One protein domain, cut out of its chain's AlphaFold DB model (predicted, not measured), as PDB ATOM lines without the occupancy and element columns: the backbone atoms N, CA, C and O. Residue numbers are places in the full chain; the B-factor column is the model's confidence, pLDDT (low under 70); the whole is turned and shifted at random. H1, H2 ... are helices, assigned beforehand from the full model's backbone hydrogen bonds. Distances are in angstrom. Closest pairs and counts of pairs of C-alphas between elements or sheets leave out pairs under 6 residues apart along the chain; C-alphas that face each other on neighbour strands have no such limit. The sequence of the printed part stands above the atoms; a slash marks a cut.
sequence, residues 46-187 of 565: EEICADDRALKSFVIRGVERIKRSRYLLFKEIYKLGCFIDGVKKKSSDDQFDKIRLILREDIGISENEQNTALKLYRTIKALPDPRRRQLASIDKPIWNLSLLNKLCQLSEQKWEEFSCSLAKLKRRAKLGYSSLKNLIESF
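AT A GLANCE: This is residues 46 to 187 of the 565 residues of an uncharacterized protein of Gloeothece verrucosa (strain PCC 7822) (UniProt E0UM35). This is a rod of helices with H3 and H5 crossed nearly at right angles in its middle; H1, H2 and H4 lie toward one end, and the hairpin of H8 and H9 makes the other. H6 and H7 lie between the crossed pair and that hairpin. The printed part has 142 residues with nine named helices, H1 to H9 along the chain, and no named strand; its class is all helix, the packing part aligned, part crossed. It is compact, with a radius of gyration of the C-alphas of 16.4 A, and spans 52 by 26 by 21 A.

HOW THE PARTS SIT: H5, residues 111 to 126, touches the hub H3, residues 74 to 87, about perpendicular at 87 degrees; their closest C-alphas, Gly 81 and Leu 118, are 4.0 A apart. H2, residues 53 to 67, forms a hairpin with H3 at a shallow tilt of 21 degrees, closest at C-alphas 62 and 83, 6.4 A. H1, residues 46 to 49, touches H4, residues 93 to 105, through 95 to 99 alone, closest at C-alphas 48 and 95, 5.9 A. Residues 113 to 120 of H5 touch H7, residues 145 to 151, closest at C-alphas 116 and 149, 6.2 A. Residues 74 to 75 of H3 touch H6, residues 129 to 136, closest at C-alphas 75 and 136, 5.1 A. H9, residues 177 to 185, forms a hairpin with H8, residues 156 to 171, closest at C-alphas 184 and 162, 7.3 A. Every O i to N i+4 pair is within hydrogen-bond range in H2 to H9; H1 is too short for one.

IN THESE COORDINATES: H1 begins at C-alpha 46 (50.239, 6.923, -53.134) and H9 ends at C-alpha 185 (47.029, 11.911, -8.531). H8 is 23.2 A long, H5 23.0 A.

THE WHOLE: The C-alphas farthest apart, Asp 51 and Arg 172, are 53.1 A apart. The printed part has no cut and no long link. Residues 68 to 72, 136 and 173 to 174 are under pLDDT 70.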
ATOM      1  N   GLU A  46      51.008   7.482 -52.015       76.75
ATOM      2  CA  GLU A  46      50.239   6.923 -53.134       76.75
ATOM      3  C   GLU A  46      50.247   5.387 -53.128       76.75
ATOM      4  O   GLU A  46      49.181   4.778 -53.228       76.75
ATOM      5  N   GLU A  47      51.412   4.766 -52.909       78.38
ATOM      6  CA  GLU A  47      51.544   3.313 -52.737       78.38
ATOM      7  C   GLU A  47      50.822   2.851 -51.462       78.38
ATOM      8  O   GLU A  47      50.053   1.892 -51.482       78.38
ATOM      9  N   ILE A  48      51.014   3.577 -50.354       79.44
ATOM     10  CA  ILE A  48      50.402   3.274 -49.054       79.44
ATOM     11  C   ILE A  48      48.875   3.296 -49.144       79.44
ATOM     12  O   ILE A  48      48.218   2.410 -48.599       79.44
ATOM     13  N   CYS A  49      48.284   4.285 -49.818       80.69
ATOM     14  CA  CYS A  49      46.830   4.377 -49.936       80.69
ATOM     15  C   CYS A  49      46.227   3.491 -51.035       80.69
ATOM     16  O   CYS A  49      45.008   3.348 -51.030       80.69
ATOM     17  N   ALA A  50      47.028   2.881 -51.920       77.81
ATOM     18  CA  ALA A  50      46.578   1.940 -52.955       77.81
ATOM     19  C   ALA A  50      45.327   2.437 -53.720       77.81
ATOM     20  O   ALA A  50      44.267   1.814 -53.696       77.81
ATOM     21  N   ASP A  51      45.450   3.620 -54.330       71.56
ATOM     22  CA  ASP A  51      44.389   4.364 -55.033       71.56
ATOM     23  C   ASP A  51      43.162   4.816 -54.204       71.56
ATOM     24  O   ASP A  51      42.307   5.537 -54.737       71.56
ATOM     25  N   ASP A  52      43.073   4.535 -52.895       80.50
ATOM     26  CA  ASP A  52      42.024   5.114 -52.042       80.50
ATOM     27  C   ASP A  52      42.246   6.624 -51.835       80.50
ATOM     28  O   ASP A  52      42.904   7.103 -50.904       80.50
ATOM     29  N   ARG A  53      41.610   7.403 -52.715       80.00
ATOM     30  CA  ARG A  53      41.568   8.870 -52.680       80.00
ATOM     31  C   ARG A  53      40.939   9.419 -51.397       80.00
ATOM     32  O   ARG A  53      41.300  10.522 -50.982       80.00
ATOM     33  N   ALA A  54      40.013   8.696 -50.764       79.00
ATOM     34  CA  ALA A  54      39.365   9.120 -49.527       79.00
ATOM     35  C   ALA A  54      40.286   8.913 -48.315       79.00
ATOM     36  O   ALA A  54      40.371   9.811 -47.471       79.00
ATOM     37  N   LEU A  55      41.025   7.798 -48.255       79.00
ATOM     38  CA  LEU A  55      42.090   7.578 -47.273       79.00
ATOM     39  C   LEU A  55      43.244   8.568 -47.484       79.00
ATOM     40  O   LEU A  55      43.594   9.275 -46.541       79.00
ATOM     41  N   LYS A  56      43.753   8.729 -48.714       80.69
ATOM     42  CA  LYS A  56      44.818   9.698 -49.046       80.69
ATOM     43  C   LYS A  56      44.437  11.124 -48.631       80.69
ATOM     44  O   LYS A  56      45.171  11.786 -47.898       80.69
ATOM     45  N   SER A  57      43.237  11.577 -49.010       79.62
ATOM     46  CA  SER A  57      42.689  12.884 -48.614       79.62
ATOM     47  C   SER A  57      42.508  13.031 -47.097       79.62
ATOM     48  O   SER A  57      42.629  14.135 -46.562       79.62
ATOM     49  N   PHE A  58      42.194  11.945 -46.387       79.75
ATOM     50  CA  PHE A  58      42.066  11.939 -44.931       79.75
ATOM     51  C   PHE A  58      43.434  12.030 -44.239       79.75
ATOM     52  O   PHE A  58      43.573  12.801 -43.288       79.75
ATOM     53  N   VAL A  59      44.442  11.304 -44.738       81.69
ATOM     54  CA  VAL A  59      45.813  11.318 -44.207       81.69
ATOM     55  C   VAL A  59      46.464  12.684 -44.400       81.69
ATOM     56  O   VAL A  59      46.880  13.268 -43.404       81.69
ATOM     57  N   ILE A  60      46.463  13.246 -45.617       82.25
ATOM     58  CA  ILE A  60      47.050  14.572 -45.903       82.25
ATOM     59  C   ILE A  60      46.441  15.642 -44.982       82.25
ATOM     60  O   ILE A  60      47.159  16.307 -44.233       82.25
ATOM     61  N   ARG A  61      45.102  15.742 -44.936       77.62
ATOM     62  CA  ARG A  61      44.400  16.721 -44.085       77.62
ATOM     63  C   ARG A  61      44.627  16.497 -42.587       77.62
ATOM     64  O   ARG A  61      44.600  17.460 -41.821       77.62
ATOM     65  N   GLY A  62      44.831  15.255 -42.149       77.75
ATOM     66  CA  GLY A  62      45.208  14.939 -40.771       77.75
ATOM     67  C   GLY A  62      46.626  15.404 -40.448       77.75
ATOM     68  O   GLY A  62      46.827  16.163 -39.498       77.75
ATOM     69  N   VAL A  63      47.590  15.007 -41.281       81.19
ATOM     70  CA  VAL A  63      49.017  15.314 -41.147       81.19
ATOM     71  C   VAL A  63      49.279  16.822 -41.201       81.19
ATOM     72  O   VAL A  63      49.911  17.347 -40.287       81.19
ATOM     73  N   GLU A  64      48.726  17.555 -42.173       77.88
ATOM     74  CA  GLU A  64      48.799  19.025 -42.220       77.88
ATOM     75  C   GLU A  64      48.281  19.675 -40.931       77.88
ATOM     76  O   GLU A  64      48.893  20.599 -40.386       77.88
ATOM     77  N   ARG A  65      47.124  19.216 -40.440       73.94
ATOM     78  CA  ARG A  65      46.479  19.793 -39.256       73.94
ATOM     79  C   ARG A  65      47.330  19.577 -38.008       73.94
ATOM     80  O   ARG A  65      47.407  20.486 -37.189       73.94
ATOM     81  N   ILE A  66      47.987  18.421 -37.914       75.50
ATOM     82  CA  ILE A  66      48.940  18.064 -36.861       75.50
ATOM     83  C   ILE A  66      50.235  18.894 -36.982       75.50
ATOM     84  O   ILE A  66      50.642  19.503 -35.991       75.50
ATOM     85  N   LYS A  67      50.835  19.015 -38.183       72.38
ATOM     86  CA  LYS A  67      51.992  19.904 -38.446       72.38
ATOM     87  C   LYS A  67      51.708  21.333 -37.954       72.38
ATOM     88  O   LYS A  67      52.537  21.935 -37.275       72.38
ATOM     89  N   ARG A  68      50.506  21.855 -38.238       65.50
ATOM     90  CA  ARG A  68      50.055  23.208 -37.855       65.50
ATOM     91  C   ARG A  68      49.731  23.393 -36.363       65.50
ATOM     92  O   ARG A  68      49.561  24.539 -35.950       65.50
ATOM     93  N   SER A  69      49.619  22.336 -35.548       61.22
ATOM     94  CA  SER A  69      49.122  22.445 -34.162       61.22
ATOM     95  C   SER A  69      49.970  21.751 -33.084       61.22
ATOM     96  O   SER A  69      49.453  21.398 -32.026       61.22
ATOM     97  N   ARG A  70      51.292  21.656 -33.295       59.94
ATOM     98  CA  ARG A  70      52.308  21.003 -32.428       59.94
ATOM     99  C   ARG A  70      52.472  21.546 -30.983       59.94
ATOM    100  O   ARG A  70      53.492  21.302 -30.343       59.94
ATOM    101  N   TYR A  71      51.512  22.296 -30.446       59.03
ATOM    102  CA  TYR A  71      51.507  22.759 -29.054       59.03
ATOM    103  C   TYR A  71      50.838  21.726 -28.136       59.03
ATOM    104  O   TYR A  71      49.798  21.172 -28.483       59.03
ATOM    105  N   LEU A  72      51.394  21.517 -26.933       61.81
ATOM    106  CA  LEU A  72      50.931  20.544 -25.924       61.81
ATOM    107  C   LEU A  72      49.609  20.958 -25.241       61.81
ATOM    108  O   LEU A  72      49.522  21.191 -24.033       61.81
ATOM    109  N   LEU A  73      48.560  21.072 -26.049       76.62
ATOM    110  CA  LEU A  73      47.200  21.429 -25.679       76.62
ATOM    111  C   LEU A  73      46.335  20.169 -25.763       76.62
ATOM    112  O   LEU A  73      46.369  19.446 -26.759       76.62
ATOM    113  N   PHE A  74      45.504  19.930 -24.747       81.00
ATOM    114  CA  PHE A  74      44.643  18.742 -24.664       81.00
ATOM    115  C   PHE A  74      43.816  18.508 -25.937       81.00
ATOM    116  O   PHE A  74      43.702  17.384 -26.423       81.00
ATOM    117  N   LYS A  75      43.279  19.594 -26.506       81.56
ATOM    118  CA  LYS A  75      42.466  19.589 -27.728       81.56
ATOM    119  C   LYS A  75      43.217  19.067 -28.964       81.56
ATOM    120  O   LYS A  75      42.579  18.508 -29.849       81.56
ATOM    121  N   GLU A  76      44.540  19.228 -29.036       80.56
ATOM    122  CA  GLU A  76      45.355  18.772 -30.174       80.56
ATOM    123  C   GLU A  76      45.735  17.295 -30.022       80.56
ATOM    124  O   GLU A  76      45.589  16.522 -30.965       80.56
ATOM    125  N   ILE A  77      46.068  16.856 -28.806       81.12
ATOM    126  CA  ILE A  77      46.342  15.438 -28.517       81.12
ATOM    127  C   ILE A  77      45.055  14.594 -28.642       81.12
ATOM    128  O   ILE A  77      45.088  13.472 -29.145       81.12
ATOM    129  N   TYR A  78      43.888  15.154 -28.297       83.69
ATOM    130  CA  TYR A  78      42.588  14.529 -28.575       83.69
ATOM    131  C   TYR A  78      42.301  14.398 -30.084       83.69
ATOM    132  O   TYR A  78      41.806  13.359 -30.523       83.69
ATOM    133  N   LYS A  79      42.648  15.407 -30.902       83.00
ATOM    134  CA  LYS A  79      42.550  15.318 -32.374       83.00
ATOM    135  C   LYS A  79      43.511  14.278 -32.950       83.00
ATOM    136  O   LYS A  79      43.097  13.543 -33.837       83.00
ATOM    137  N   LEU A  80      44.743  14.187 -32.444       85.81
ATOM    138  CA  LEU A  80      45.714  13.160 -32.837       85.81
ATOM    139  C   LEU A  80      45.151  11.753 -32.580       85.81
ATOM    140  O   LEU A  80      45.149  10.920 -33.481       85.81
ATOM    141  N   GLY A  81      44.582  11.509 -31.396       87.19
ATOM    142  CA  GLY A  81      43.917  10.239 -31.091       87.19
ATOM    143  C   GLY A  81      42.697   9.953 -31.975       87.19
ATOM    144  O   GLY A  81      42.516   8.821 -32.418       87.19
ATOM    145  N   CYS A  82      41.902  10.982 -32.292       86.19
ATOM    146  CA  CYS A  82      40.775  10.892 -33.227       86.19
ATOM    147  C   CYS A  82      41.230  10.556 -34.658       86.19
ATOM    148  O   CYS A  82      40.602   9.742 -35.332       86.19
ATOM    149  N   PHE A  83      42.339  11.148 -35.112       87.00
ATOM    150  CA  PHE A  83      42.949  10.851 -36.405       87.00
ATOM    151  C   PHE A  83      43.437   9.400 -36.458       87.00
ATOM    152  O   PHE A  83      43.031   8.674 -37.357       87.00
ATOM    153  N   ILE A  84      44.210   8.945 -35.465       88.31
ATOM    154  CA  ILE A  84      44.734   7.569 -35.399       88.31
ATOM    155  C   ILE A  84      43.590   6.536 -35.360       88.31
ATOM    156  O   ILE A  84      43.618   5.561 -36.111       88.31
ATOM    157  N   ASP A  85      42.546   6.755 -34.548       88.38
ATOM    158  CA  ASP A  85      41.361   5.875 -34.512       88.38
ATOM    159  C   ASP A  85      40.565   5.911 -35.831       88.38
ATOM    160  O   ASP A  85      39.929   4.924 -36.196       88.38
ATOM    161  N   GLY A  86      40.611   7.039 -36.548       85.56
ATOM    162  CA  GLY A  86      40.001   7.227 -37.860       85.56
ATOM    163  C   GLY A  86      40.765   6.561 -39.007       85.56
ATOM    164  O   GLY A  86      40.119   6.000 -39.886       85.56
ATOM    165  N   VAL A  87      42.107   6.560 -38.984       86.06
ATOM    166  CA  VAL A  87      42.930   5.807 -39.951       86.06
ATOM    167  C   VAL A  87      42.686   4.309 -39.768       86.06
ATOM    168  O   VAL A  87      42.280   3.657 -40.723       86.06
ATOM    169  N   LYS A  88      42.787   3.776 -38.537       88.56
ATOM    170  CA  LYS A  88      42.577   2.335 -38.261       88.56
ATOM    171  C   LYS A  88      41.179   1.810 -38.645       88.56
ATOM    172  O   LYS A  88      40.956   0.608 -38.677       88.56
ATOM    173  N   LYS A  89      40.212   2.696 -38.907       86.75
ATOM    174  CA  LYS A  89      38.851   2.348 -39.360       86.75
ATOM    175  C   LYS A  89      38.636   2.490 -40.868       86.75
ATOM    176  O   LYS A  89      37.532   2.237 -41.336       86.75
ATOM    177  N   LYS A  90      39.654   2.940 -41.602       84.38
ATOM    178  CA  LYS A  90      39.614   3.246 -43.039       84.38
ATOM    179  C   LYS A  90      40.742   2.592 -43.838       84.38
ATOM    180  O   LYS A  90      40.781   2.762 -45.046       84.38
ATOM    181  N   SER A  91      41.657   1.889 -43.181       86.12
ATOM    182  CA  SER A  91      42.810   1.241 -43.798       86.12
ATOM    183  C   SER A  91      42.935  -0.202 -43.310       86.12
ATOM    184  O   SER A  91      42.379  -0.549 -42.265       86.12
ATOM    185  N   SER A  92      43.707  -1.028 -44.017       88.00
ATOM    186  CA  SER A  92      44.213  -2.283 -43.445       88.00
ATOM    187  C   SER A  92      45.192  -2.009 -42.293       88.00
ATOM    188  O   SER A  92      45.608  -0.863 -42.073       88.00
ATOM    189  N   ASP A  93      45.578  -3.055 -41.558       86.50
ATOM    190  CA  ASP A  93      46.596  -2.943 -40.509       86.50
ATOM    191  C   ASP A  93      47.987  -2.605 -41.085       86.50
ATOM    192  O   ASP A  93      48.656  -1.726 -40.545       86.50
ATOM    193  N   ASP A  94      48.372  -3.173 -42.235       86.12
ATOM    194  CA  ASP A  94      49.633  -2.832 -42.921       86.12
ATOM    195  C   ASP A  94      49.689  -1.346 -43.311       86.12
ATOM    196  O   ASP A  94      50.677  -0.649 -43.073       86.12
ATOM    197  N   GLN A  95      48.593  -0.833 -43.881       85.69
ATOM    198  CA  GLN A  95      48.457   0.583 -44.224       85.69
ATOM    199  C   GLN A  95      48.466   1.467 -42.970       85.69
ATOM    200  O   GLN A  95      49.073   2.537 -42.974       85.69
ATOM    201  N   PHE A  96      47.814   1.022 -41.890       88.50
ATOM    202  CA  PHE A  96      47.800   1.731 -40.615       88.50
ATOM    203  C   PHE A  96      49.218   1.874 -40.056       88.50
ATOM    204  O   PHE A  96      49.608   2.985 -39.701       88.50
ATOM    205  N   ASP A  97      50.013   0.803 -40.035       87.44
ATOM    206  CA  ASP A  97      51.378   0.855 -39.507       87.44
ATOM    207  C   ASP A  97      52.353   1.620 -40.426       87.44
ATOM    208  O   ASP A  97      53.184   2.371 -39.905       87.44
ATOM    209  N   LYS A  98      52.190   1.583 -41.764       85.69
ATOM    210  CA  LYS A  98      52.899   2.515 -42.673       85.69
ATOM    211  C   LYS A  98      52.535   3.988 -42.377       85.69
ATOM    212  O   LYS A  98      53.420   4.831 -42.253       85.69
ATOM    213  N   ILE A  99      51.258   4.316 -42.148       85.19
ATOM    214  CA  ILE A  99      50.824   5.685 -41.785       85.19
ATOM    215  C   ILE A  99      51.316   6.093 -40.379       85.19
ATOM    216  O   ILE A  99      51.623   7.262 -40.132       85.19
ATOM    217  N   ARG A 100      51.458   5.146 -39.444       86.19
ATOM    218  CA  ARG A 100      52.092   5.402 -38.138       86.19
ATOM    219  C   ARG A 100      53.593   5.648 -38.238       86.19
ATOM    220  O   ARG A 100      54.116   6.383 -37.397       86.19
ATOM    221  N   LEU A 101      54.270   5.062 -39.227       84.19
ATOM    222  CA  LEU A 101      55.677   5.327 -39.521       84.19
ATOM    223  C   LEU A 101      55.869   6.779 -39.980       84.19
ATOM    224  O   LEU A 101      56.612   7.499 -39.321       84.19
ATOM    225  N   ILE A 102      55.078   7.253 -40.953       82.94
ATOM    226  CA  ILE A 102      55.006   8.675 -41.365       82.94
ATOM    227  C   ILE A 102      54.830   9.608 -40.151       82.94
ATOM    228  O   ILE A 102      55.551  10.592 -39.986       82.94
ATOM    229  N   LEU A 103      53.913   9.281 -39.229       81.75
ATOM    230  CA  LEU A 103      53.726  10.071 -38.003       81.75
ATOM    231  C   LEU A 103      54.954  10.064 -37.067       81.75
ATOM    232  O   LEU A 103      55.161  11.050 -36.355       81.75
ATOM    233  N   ARG A 104      55.756   8.989 -37.036       83.31
ATOM    234  CA  ARG A 104      57.008   8.924 -36.256       83.31
ATOM    235  C   ARG A 104      58.126   9.724 -36.922       83.31
ATOM    236  O   ARG A 104      58.806  10.468 -36.221       83.31
ATOM    237  N   GLU A 105      58.301   9.575 -38.231       78.94
ATOM    238  CA  GLU A 105      59.505  10.003 -38.952       78.94
ATOM    239  C   GLU A 105      59.368  11.430 -39.505       78.94
ATOM    240  O   GLU A 105      60.096  12.317 -39.061       78.94
ATOM    241  N   ASP A 106      58.367  11.705 -40.347       72.00
ATOM    242  CA  ASP A 106      58.169  13.037 -40.950       72.00
ATOM    243  C   ASP A 106      57.676  14.083 -39.938       72.00
ATOM    244  O   ASP A 106      57.987  15.275 -40.024       72.00
ATOM    245  N   ILE A 107      56.839  13.652 -38.987       75.12
ATOM    246  CA  ILE A 107      56.115  14.548 -38.064       75.12
ATOM    247  C   ILE A 107      56.758  14.559 -36.664       75.12
ATOM    248  O   ILE A 107      56.505  15.455 -35.846       75.12
ATOM    249  N   GLY A 108      57.638  13.594 -36.379       77.25
ATOM    250  CA  GLY A 108      58.349  13.482 -35.107       77.25
ATOM    251  C   GLY A 108      57.435  13.196 -33.913       77.25
ATOM    252  O   GLY A 108      57.705  13.701 -32.823       77.25
ATOM    253  N   ILE A 109      56.331  12.460 -34.105       82.25
ATOM    254  CA  ILE A 109      55.403  12.070 -33.033       82.25
ATOM    255  C   ILE A 109      55.749  10.662 -32.568       82.25
ATOM    256  O   ILE A 109      55.449   9.666 -33.234       82.25
ATOM    257  N   SER A 110      56.363  10.596 -31.386       84.00
ATOM    258  CA  SER A 110      56.817   9.343 -30.783       84.00
ATOM    259  C   SER A 110      55.690   8.315 -30.660       84.00
ATOM    260  O   SER A 110      54.530   8.654 -30.415       84.00
ATOM    261  N   GLU A 111      56.027   7.030 -30.757       86.56
ATOM    262  CA  GLU A 111      55.018   5.971 -30.676       86.56
ATOM    263  C   GLU A 111      54.250   5.984 -29.345       86.56
ATOM    264  O   GLU A 111      53.036   5.793 -29.317       86.56
ATOM    265  N   ASN A 112      54.936   6.307 -28.245       85.06
ATOM    266  CA  ASN A 112      54.315   6.489 -26.933       85.06
ATOM    267  C   ASN A 112      53.283   7.627 -26.927       85.06
ATOM    268  O   ASN A 112      52.251   7.509 -26.269       85.06
ATOM    269  N   GLU A 113      53.522   8.708 -27.669       84.38
ATOM    270  CA  GLU A 113      52.569   9.807 -27.832       84.38
ATOM    271  C   GLU A 113      51.369   9.393 -28.689       84.38
ATOM    272  O   GLU A 113      50.237   9.633 -28.274       84.38
ATOM    273  N   GLN A 114      51.585   8.670 -29.795       88.06
ATOM    274  CA  GLN A 114      50.501   8.080 -30.596       88.06
ATOM    275  C   GLN A 114      49.622   7.131 -29.758       88.06
ATOM    276  O   GLN A 114      48.398   7.264 -29.735       88.06
ATOM    277  N   ASN A 115      50.250   6.205 -29.025       89.31
ATOM    278  CA  ASN A 115      49.584   5.226 -28.162       89.31
ATOM    279  C   ASN A 115      48.800   5.924 -27.034       89.31
ATOM    280  O   ASN A 115      47.644   5.583 -26.770       89.31
ATOM    281  N   THR A 116      49.390   6.951 -26.408       85.75
ATOM    282  CA  THR A 116      48.722   7.751 -25.366       85.75
ATOM    283  C   THR A 116      47.546   8.533 -25.941       85.75
ATOM    284  O   THR A 116      46.469   8.512 -25.354       85.75
ATOM    285  N   ALA A 117      47.710   9.187 -27.094       87.38
ATOM    286  CA  ALA A 117      46.661   9.958 -27.755       87.38
ATOM    287  C   ALA A 117      45.467   9.076 -28.153       87.38
ATOM    288  O   ALA A 117      44.320   9.434 -27.883       87.38
ATOM    289  N   LEU A 118      45.723   7.895 -28.727       89.31
ATOM    290  CA  LEU A 118      44.687   6.924 -29.085       89.31
ATOM    291  C   LEU A 118      43.935   6.402 -27.850       89.31
ATOM    292  O   LEU A 118      42.702   6.359 -27.855       89.31
ATOM    293  N   LYS A 119      44.656   6.041 -26.776       88.25
ATOM    294  CA  LYS A 119      44.042   5.602 -25.512       88.25
ATOM    295  C   LYS A 119      43.184   6.716 -24.905       88.25
ATOM    296  O   LYS A 119      42.017   6.487 -24.601       88.25
ATOM    297  N   LEU A 120      43.738   7.924 -24.815       86.25
ATOM    298  CA  LEU A 120      43.085   9.129 -24.309       86.25
ATOM    299  C   LEU A 120      41.792   9.436 -25.077       86.25
ATOM    300  O   LEU A 120      40.746   9.619 -24.458       86.25
ATOM    301  N   TYR A 121      41.844   9.436 -26.413       87.00
ATOM    302  CA  TYR A 121      40.670   9.631 -27.265       87.00
ATOM    303  C   TYR A 121      39.575   8.603 -26.969       87.00
ATOM    304  O   TYR A 121      38.427   8.989 -26.759       87.00
ATOM    305  N   ARG A 122      39.920   7.311 -26.887       86.62
ATOM    306  CA  ARG A 122      38.954   6.236 -26.599       86.62
ATOM    307  C   ARG A 122      38.326   6.382 -25.211       86.62
ATOM    308  O   ARG A 122      37.105   6.319 -25.107       86.62
ATOM    309  N   THR A 123      39.127   6.658 -24.180       82.81
ATOM    310  CA  THR A 123      38.635   6.905 -22.815       82.81
ATOM    311  C   THR A 123      37.701   8.117 -22.751       82.81
ATOM    312  O   THR A 123      36.631   8.023 -22.163       82.81
ATOM    313  N   ILE A 124      38.043   9.241 -23.393       80.31
ATOM    314  CA  ILE A 124      37.194  10.447 -23.394       80.31
ATOM    315  C   ILE A 124      35.929  10.249 -24.232       80.31
ATOM    316  O   ILE A 124      34.878  10.770 -23.871       80.31
ATOM    317  N   LYS A 125      36.004   9.519 -25.350       82.50
ATOM    318  CA  LYS A 125      34.862   9.303 -26.248       82.50
ATOM    319  C   LYS A 125      33.715   8.558 -25.564       82.50
ATOM    320  O   LYS A 125      32.563   8.861 -25.862       82.50
ATOM    321  N   ALA A 126      34.030   7.649 -24.640       78.00
ATOM    322  CA  ALA A 126      33.045   6.971 -23.800       78.00
ATOM    323  C   ALA A 126      32.299   7.929 -22.847       78.00
ATOM    324  O   ALA A 126      31.157   7.662 -22.489       78.00
ATOM    325  N   LEU A 127      32.903   9.063 -22.465       75.44
ATOM    326  CA  LEU A 127      32.289  10.011 -21.534       75.44
ATOM    327  C   LEU A 127      31.159  10.836 -22.193       75.44
ATOM    328  O   LEU A 127      31.274  11.215 -23.365       75.44
ATOM    329  N   PRO A 128      30.124  11.230 -21.423       79.25
ATOM    330  CA  PRO A 128      29.092  12.165 -21.868       79.25
ATOM    331  C   PRO A 128      29.640  13.520 -22.344       79.25
ATOM    332  O   PRO A 128      30.575  14.077 -21.759       79.25
ATOM    333  N   ASP A 129      28.992  14.106 -23.355       75.12
ATOM    334  CA  ASP A 129      29.428  15.340 -24.028       75.12
ATOM    335  C   ASP A 129      29.834  16.513 -23.124       75.12
ATOM    336  O   ASP A 129      30.882  17.114 -23.381       75.12
ATOM    337  N   PRO A 130      29.086  16.860 -22.055       76.19
ATOM    338  CA  PRO A 130      29.483  17.942 -21.156       76.19
ATOM    339  C   PRO A 130      30.880  17.735 -20.549       76.19
ATOM    340  O   PRO A 130      31.644  18.693 -20.426       76.19
ATOM    341  N   ARG A 131      31.262  16.482 -20.250       72.94
ATOM    342  CA  ARG A 131      32.588  16.127 -19.711       72.94
ATOM    343  C   ARG A 131      33.665  16.249 -20.794       72.94
ATOM    344  O   ARG A 131      34.710  16.853 -20.551       72.94
ATOM    345  N   ARG A 132      33.379  15.789 -22.023       75.94
ATOM    346  CA  ARG A 132      34.271  15.944 -23.197       75.94
ATOM    347  C   ARG A 132      34.596  17.422 -23.460       75.94
ATOM    348  O   ARG A 132      35.767  17.804 -23.554       75.94
ATOM    349  N   ARG A 133      33.566  18.274 -23.467       74.19
ATOM    350  CA  ARG A 133      33.658  19.741 -23.613       74.19
ATOM    351  C   ARG A 133      34.441  20.398 -22.466       74.19
ATOM    352  O   ARG A 133      35.244  21.307 -22.699       74.19
ATOM    353  N   GLN A 134      34.263  19.932 -21.226       75.12
ATOM    354  CA  GLN A 134      34.963  20.476 -20.056       75.12
ATOM    355  C   GLN A 134      36.490  20.283 -20.128       75.12
ATOM    356  O   GLN A 134      37.239  21.160 -19.682       75.12
ATOM    357  N   LEU A 135      36.957  19.173 -20.703       73.75
ATOM    358  CA  LEU A 135      38.385  18.894 -20.885       73.75
ATOM    359  C   LEU A 135      38.962  19.648 -22.092       73.75
ATOM    360  O   LEU A 135      39.988  20.316 -21.966       73.75
ATOM    361  N   ALA A 136      38.265  19.622 -23.235       69.62
ATOM    362  CA  ALA A 136      38.679  20.325 -24.455       69.62
ATOM    363  C   ALA A 136      38.808  21.851 -24.262       69.62
ATOM    364  O   ALA A 136      39.659  22.485 -24.883       69.62
ATOM    365  N   SER A 137      38.029  22.431 -23.343       71.69
ATOM    366  CA  SER A 137      38.119  23.835 -22.907       71.69
ATOM    367  C   SER A 137      39.247  24.121 -21.892       71.69
ATOM    368  O   SER A 137      39.182  25.102 -21.148       71.69
ATOM    369  N   ILE A 138      40.274  23.269 -21.793       74.25
ATOM    370  CA  ILE A 138      41.534  23.567 -21.084       74.25
ATOM    371  C   ILE A 138      42.597  23.918 -22.120       74.25
ATOM    372  O   ILE A 138      43.507  23.142 -22.416       74.25
ATOM    373  N   ASP A 139      42.463  25.124 -22.665       73.81
ATOM    374  CA  ASP A 139      43.369  25.666 -23.674       73.81
ATOM    375  C   ASP A 139      44.608  26.304 -23.018       73.81
ATOM    376  O   ASP A 139      44.829  27.513 -23.053       73.81
ATOM    377  N   LYS A 140      45.380  25.471 -22.309       74.12
ATOM    378  CA  LYS A 140      46.630  25.845 -21.638       74.12
ATOM    379  C   LYS A 140      47.713  24.792 -21.908       74.12
ATOM    380  O   LYS A 140      47.401  23.602 -21.807       74.12
ATOM    381  N   PRO A 141      48.983  25.182 -22.129       75.00
ATOM    382  CA  PRO A 141      50.114  24.261 -22.279       75.00
ATOM    383  C   PRO A 141      50.587  23.718 -20.914       75.00
ATOM    384  O   PRO A 141      51.740  23.861 -20.524       75.00
ATOM    385  N   ILE A 142      49.658  23.138 -20.147       78.19
ATOM    386  CA  ILE A 142      49.904  22.491 -18.843       78.19
ATOM    387  C   ILE A 142      49.808  20.964 -18.929       78.19
ATOM    388  O   ILE A 142      49.866  20.284 -17.908       78.19
ATOM    389  N   TRP A 143      49.627  20.424 -20.133       80.38
ATOM    390  CA  TRP A 143      49.512  18.994 -20.379       80.38
ATOM    391  C   TRP A 143      50.858  18.429 -20.819       80.38
ATOM    392  O   TRP A 143      51.590  19.050 -21.584       80.38
ATOM    393  N   ASN A 144      51.185  17.234 -20.338       82.06
ATOM    394  CA  ASN A 144      52.338  16.472 -20.796       82.06
ATOM    395  C   ASN A 144      51.995  14.979 -20.822       82.06
ATOM    396  O   ASN A 144      50.994  14.546 -20.245       82.06
ATOM    397  N   LEU A 145      52.844  14.189 -21.478       79.94
ATOM    398  CA  LEU A 145      52.630  12.756 -21.682       79.94
ATOM    399  C   LEU A 145      52.415  11.979 -20.366       79.94
ATOM    400  O   LEU A 145      51.663  11.007 -20.345       79.94
ATOM    401  N   SER A 146      53.013  12.431 -19.256       84.25
ATOM    402  CA  SER A 146      52.853  11.822 -17.928       84.25
ATOM    403  C   SER A 146      51.458  12.069 -17.342       84.25
ATOM    404  O   SER A 146      50.775  11.113 -16.971       84.25
ATOM    405  N   LEU A 147      50.978  13.321 -17.332       85.12
ATOM    406  CA  LEU A 147      49.616  13.636 -16.876       85.12
ATOM    407  C   LEU A 147      48.550  12.941 -17.721       85.12
ATOM    408  O   LEU A 147      47.557  12.469 -17.178       85.12
ATOM    409  N   LEU A 148      48.755  12.861 -19.035       85.38
ATOM    410  CA  LEU A 148      47.794  12.254 -19.953       85.38
ATOM    411  C   LEU A 148      47.743  10.730 -19.785       85.38
ATOM    412  O   LEU A 148      46.652  10.167 -19.739       85.38
ATOM    413  N   ASN A 149      48.887  10.066 -19.580       85.06
ATOM    414  CA  ASN A 149      48.910   8.640 -19.239       85.06
ATOM    415  C   ASN A 149      48.257   8.339 -17.888       85.06
ATOM    416  O   ASN A 149      47.535   7.350 -17.781       85.06
ATOM    417  N   LYS A 150      48.455   9.199 -16.881       86.19
ATOM    418  CA  LYS A 150      47.754   9.109 -15.590       86.19
ATOM    419  C   LYS A 150      46.247   9.305 -15.742       86.19
ATOM    420  O   LYS A 150      45.465   8.521 -15.220       86.19
ATOM    421  N   LEU A 151      45.825  10.287 -16.533       85.25
ATOM    422  CA  LEU A 151      44.414  10.516 -16.839       85.25
ATOM    423  C   LEU A 151      43.768   9.298 -17.542       85.25
ATOM    424  O   LEU A 151      42.617   8.967 -17.282       85.25
ATOM    425  N   CYS A 152      44.541   8.557 -18.343       83.62
ATOM    426  CA  CYS A 152      44.147   7.275 -18.944       83.62
ATOM    427  C   CYS A 152      44.198   6.061 -17.985       83.62
ATOM    428  O   CYS A 152      44.192   4.919 -18.458       83.62
ATOM    429  N   GLN A 153      44.311   6.274 -16.669       83.81
ATOM    430  CA  GLN A 153      44.200   5.243 -15.621       83.81
ATOM    431  C   GLN A 153      42.919   5.397 -14.782       83.81
ATOM    432  O   GLN A 153      42.609   4.508 -13.994       83.81
ATOM    433  N   LEU A 154      42.167   6.493 -14.944       83.38
ATOM    434  CA  LEU A 154      40.922   6.718 -14.207       83.38
ATOM    435  C   LEU A 154      39.794   5.811 -14.726       83.38
ATOM    436  O   LEU A 154      39.566   5.724 -15.936       83.38
ATOM    437  N   SER A 155      39.069   5.175 -13.801       79.62
ATOM    438  CA  SER A 155      37.810   4.474 -14.077       79.62
ATOM    439  C   SER A 155      36.677   5.466 -14.368       79.62
ATOM    440  O   SER A 155      36.768   6.646 -14.032       79.62
ATOM    441  N   GLU A 156      35.587   5.004 -14.982       76.00
ATOM    442  CA  GLU A 156      34.450   5.857 -15.366       76.00
ATOM    443  C   GLU A 156      33.799   6.582 -14.172       76.00
ATOM    444  O   GLU A 156      33.481   7.768 -14.264       76.00
ATOM    445  N   GLN A 157      33.703   5.916 -13.017       78.56
ATOM    446  CA  GLN A 157      33.262   6.531 -11.760       78.56
ATOM    447  C   GLN A 157      34.220   7.648 -11.316       78.56
ATOM    448  O   GLN A 157      33.800   8.770 -11.053       78.56
ATOM    449  N   LYS A 158      35.533   7.400 -11.336       83.31
ATOM    450  CA  LYS A 158      36.542   8.409 -10.967       83.31
ATOM    451  C   LYS A 158      36.614   9.577 -11.951       83.31
ATOM    452  O   LYS A 158      36.954  10.693 -11.563       83.31
ATOM    453  N   TRP A 159      36.239   9.360 -13.210       81.19
ATOM    454  CA  TRP A 159      36.061  10.428 -14.193       81.19
ATOM    455  C   TRP A 159      34.931  11.404 -13.831       81.19
ATOM    456  O   TRP A 159      35.055  12.592 -14.135       81.19
ATOM    457  N   GLU A 160      33.860  10.951 -13.170       77.06
ATOM    458  CA  GLU A 160      32.783  11.805 -12.642       77.06
ATOM    459  C   GLU A 160      33.323  12.774 -11.581       77.06
ATOM    460  O   GLU A 160      33.234  13.999 -11.722       77.06
ATOM    461  N   GLU A 161      33.951  12.215 -10.546       83.75
ATOM    462  CA  GLU A 161      34.514  12.940  -9.406       83.75
ATOM    463  C   GLU A 161      35.621  13.905  -9.843       83.75
ATOM    464  O   GLU A 161      35.657  15.067  -9.412       83.75
ATOM    465  N   PHE A 162      36.480  13.456 -10.764       87.50
ATOM    466  CA  PHE A 162      37.497  14.279 -11.401       87.50
ATOM    467  C   PHE A 162      36.874  15.432 -12.194       87.50
ATOM    468  O   PHE A 162      37.300  16.572 -12.015       87.50
ATOM    469  N   SER A 163      35.838  15.198 -13.011       81.06
ATOM    470  CA  SER A 163      35.171  16.268 -13.774       81.06
ATOM    471  C   SER A 163      34.547  17.309 -12.835       81.06
ATOM    472  O   SER A 163      34.782  18.512 -12.986       81.06
ATOM    473  N   CYS A 164      33.836  16.872 -11.794       81.94
ATOM    474  CA  CYS A 164      33.262  17.754 -10.775       81.94
ATOM    475  C   CYS A 164      34.333  18.571 -10.027       81.94
ATOM    476  O   CYS A 164      34.176  19.777  -9.803       81.94
ATOM    477  N   SER A 165      35.457  17.949  -9.677       85.50
ATOM    478  CA  SER A 165      36.557  18.599  -8.956       85.50
ATOM    479  C   SER A 165      37.369  19.545  -9.848       85.50
ATOM    480  O   SER A 165      37.744  20.640  -9.427       85.50
ATOM    481  N   LEU A 166      37.540  19.200 -11.125       85.31
ATOM    482  CA  LEU A 166      38.147  20.041 -12.152       85.31
ATOM    483  C   LEU A 166      37.309  21.301 -12.425       85.31
ATOM    484  O   LEU A 166      37.872  22.372 -12.653       85.31
ATOM    485  N   ALA A 167      35.977  21.215 -12.348       80.75
ATOM    486  CA  ALA A 167      35.095  22.381 -12.459       80.75
ATOM    487  C   ALA A 167      35.285  23.341 -11.271       80.75
ATOM    488  O   ALA A 167      35.427  24.553 -11.464       80.75
ATOM    489  N   LYS A 168      35.375  22.801 -10.044       82.19
ATOM    490  CA  LYS A 168      35.715  23.569  -8.831       82.19
ATOM    491  C   LYS A 168      37.106  24.216  -8.949       82.19
ATOM    492  O   LYS A 168      37.263  25.379  -8.581       82.19
ATOM    493  N   LEU A 169      38.094  23.511  -9.512       81.38
ATOM    494  CA  LEU A 169      39.450  24.032  -9.728       81.38
ATOM    495  C   LEU A 169      39.492  25.163 -10.774       81.38
ATOM    496  O   LEU A 169      40.119  26.188 -10.512       81.38
ATOM    497  N   LYS A 170      38.778  25.035 -11.909       75.81
ATOM    498  CA  LYS A 170      38.650  26.114 -12.915       75.81
ATOM    499  C   LYS A 170      38.117  27.411 -12.291       75.81
ATOM    500  O   LYS A 170      38.709  28.468 -12.493       75.81
ATOM    501  N   ARG A 171      37.042  27.329 -11.492       74.12
ATOM    502  CA  ARG A 171      36.402  28.494 -10.840       74.12
ATOM    503  C   ARG A 171      37.320  29.240  -9.861       74.12
ATOM    504  O   ARG A 171      37.118  30.423  -9.635       74.12
ATOM    505  N   ARG A 172      38.334  28.576  -9.294       70.81
ATOM    506  CA  ARG A 172      39.279  29.159  -8.320       70.81
ATOM    507  C   ARG A 172      40.475  29.888  -8.958       70.81
ATOM    508  O   ARG A 172      41.412  30.221  -8.237       70.81
ATOM    509  N   ALA A 173      40.480  30.095 -10.280       58.97
ATOM    510  CA  ALA A 173      41.535  30.715 -11.108       58.97
ATOM    511  C   ALA A 173      42.924  30.024 -11.112       58.97
ATOM    512  O   ALA A 173      43.618  30.052 -12.130       58.97
ATOM    513  N   LYS A 174      43.312  29.334 -10.031       65.12
ATOM    514  CA  LYS A 174      44.595  28.636  -9.815       65.12
ATOM    515  C   LYS A 174      44.763  27.336 -10.635       65.12
ATOM    516  O   LYS A 174      45.319  26.357 -10.148       65.12
ATOM    517  N   LEU A 175      44.296  27.292 -11.887       74.31
ATOM    518  CA  LEU A 175      44.529  26.149 -12.781       74.31
ATOM    519  C   LEU A 175      45.932  26.230 -13.409       74.31
ATOM    520  O   LEU A 175      46.108  26.854 -14.464       74.31
ATOM    521  N   GLY A 176      46.902  25.586 -12.758       81.00
ATOM    522  CA  GLY A 176      48.270  25.356 -13.241       81.00
ATOM    523  C   GLY A 176      48.687  23.880 -13.147       81.00
ATOM    524  O   GLY A 176      47.927  23.047 -12.653       81.00
ATOM    525  N   TYR A 177      49.901  23.563 -13.617       82.31
ATOM    526  CA  TYR A 177      50.411  22.185 -13.719       82.31
ATOM    527  C   TYR A 177      50.376  21.413 -12.394       82.31
ATOM    528  O   TYR A 177      49.846  20.310 -12.351       82.31
ATOM    529  N   SER A 178      50.891  21.991 -11.304       84.62
ATOM    530  CA  SER A 178      50.935  21.340  -9.985       84.62
ATOM    531  C   SER A 178      49.539  21.033  -9.439       84.62
ATOM    532  O   SER A 178      49.288  19.926  -8.975       84.62
ATOM    533  N   SER A 179      48.599  21.972  -9.554       85.19
ATOM    534  CA  SER A 179      47.215  21.774  -9.110       85.19
ATOM    535  C   SER A 179      46.477  20.719  -9.939       85.19
ATOM    536  O   SER A 179      45.713  19.939  -9.380       85.19
ATOM    537  N   LEU A 180      46.725  20.659 -11.253       84.75
ATOM    538  CA  LEU A 180      46.173  19.621 -12.130       84.75
ATOM    539  C   LEU A 180      46.811  18.248 -11.860       84.75
ATOM    540  O   LEU A 180      46.097  17.252 -11.791       84.75
ATOM    541  N   LYS A 181      48.133  18.197 -11.654       88.19
ATOM    542  CA  LYS A 181      48.877  16.989 -11.274       88.19
ATOM    543  C   LYS A 181      48.318  16.397  -9.983       88.19
ATOM    544  O   LYS A 181      47.906  15.243  -9.988       88.19
ATOM    545  N   ASN A 182      48.262  17.194  -8.917       85.44
ATOM    546  CA  ASN A 182      47.779  16.749  -7.612       85.44
ATOM    547  C   ASN A 182      46.312  16.290  -7.679       85.44
ATOM    548  O   ASN A 182      45.956  15.328  -7.011       85.44
ATOM    549  N   LEU A 183      45.483  16.934  -8.514       87.38
ATOM    550  CA  LEU A 183      44.090  16.537  -8.729       87.38
ATOM    551  C   LEU A 183      43.946  15.217  -9.507       87.38
ATOM    552  O   LEU A 183      43.025  14.464  -9.235       87.38
ATOM    553  N   ILE A 184      44.813  14.925 -10.481       87.19
ATOM    554  CA  ILE A 184      44.802  13.621 -11.170       87.19
ATOM    555  C   ILE A 184      45.351  12.534 -10.233       87.19
ATOM    556  O   ILE A 184      44.803  11.437 -10.163       87.19
ATOM    557  N   GLU A 185      46.408  12.841  -9.480       86.31
ATOM    558  CA  GLU A 185      47.029  11.911  -8.531       86.31
ATOM    559  C   GLU A 185      46.126  11.582  -7.332       86.31
ATOM    560  O   GLU A 185      46.214  10.471  -6.827       86.31
ATOM    561  N   SER A 186      45.194  12.458  -6.929       84.38
ATOM    562  CA  SER A 186      44.220  12.151  -5.867       84.38
ATOM    563  C   SER A 186      43.140  11.129  -6.251       84.38
ATOM    564  O   SER A 186      42.383  10.726  -5.377       84.38
ATOM    565  N   PHE A 187      43.060  10.703  -7.519       85.19
ATOM    566  CA  PHE A 187      42.157   9.633  -7.975       85.19
ATOM    567  C   PHE A 187      42.892   8.355  -8.416       85.19
ATOM    568  O   PHE A 187      42.244   7.377  -8.785       85.19
TER     569      PHE A 187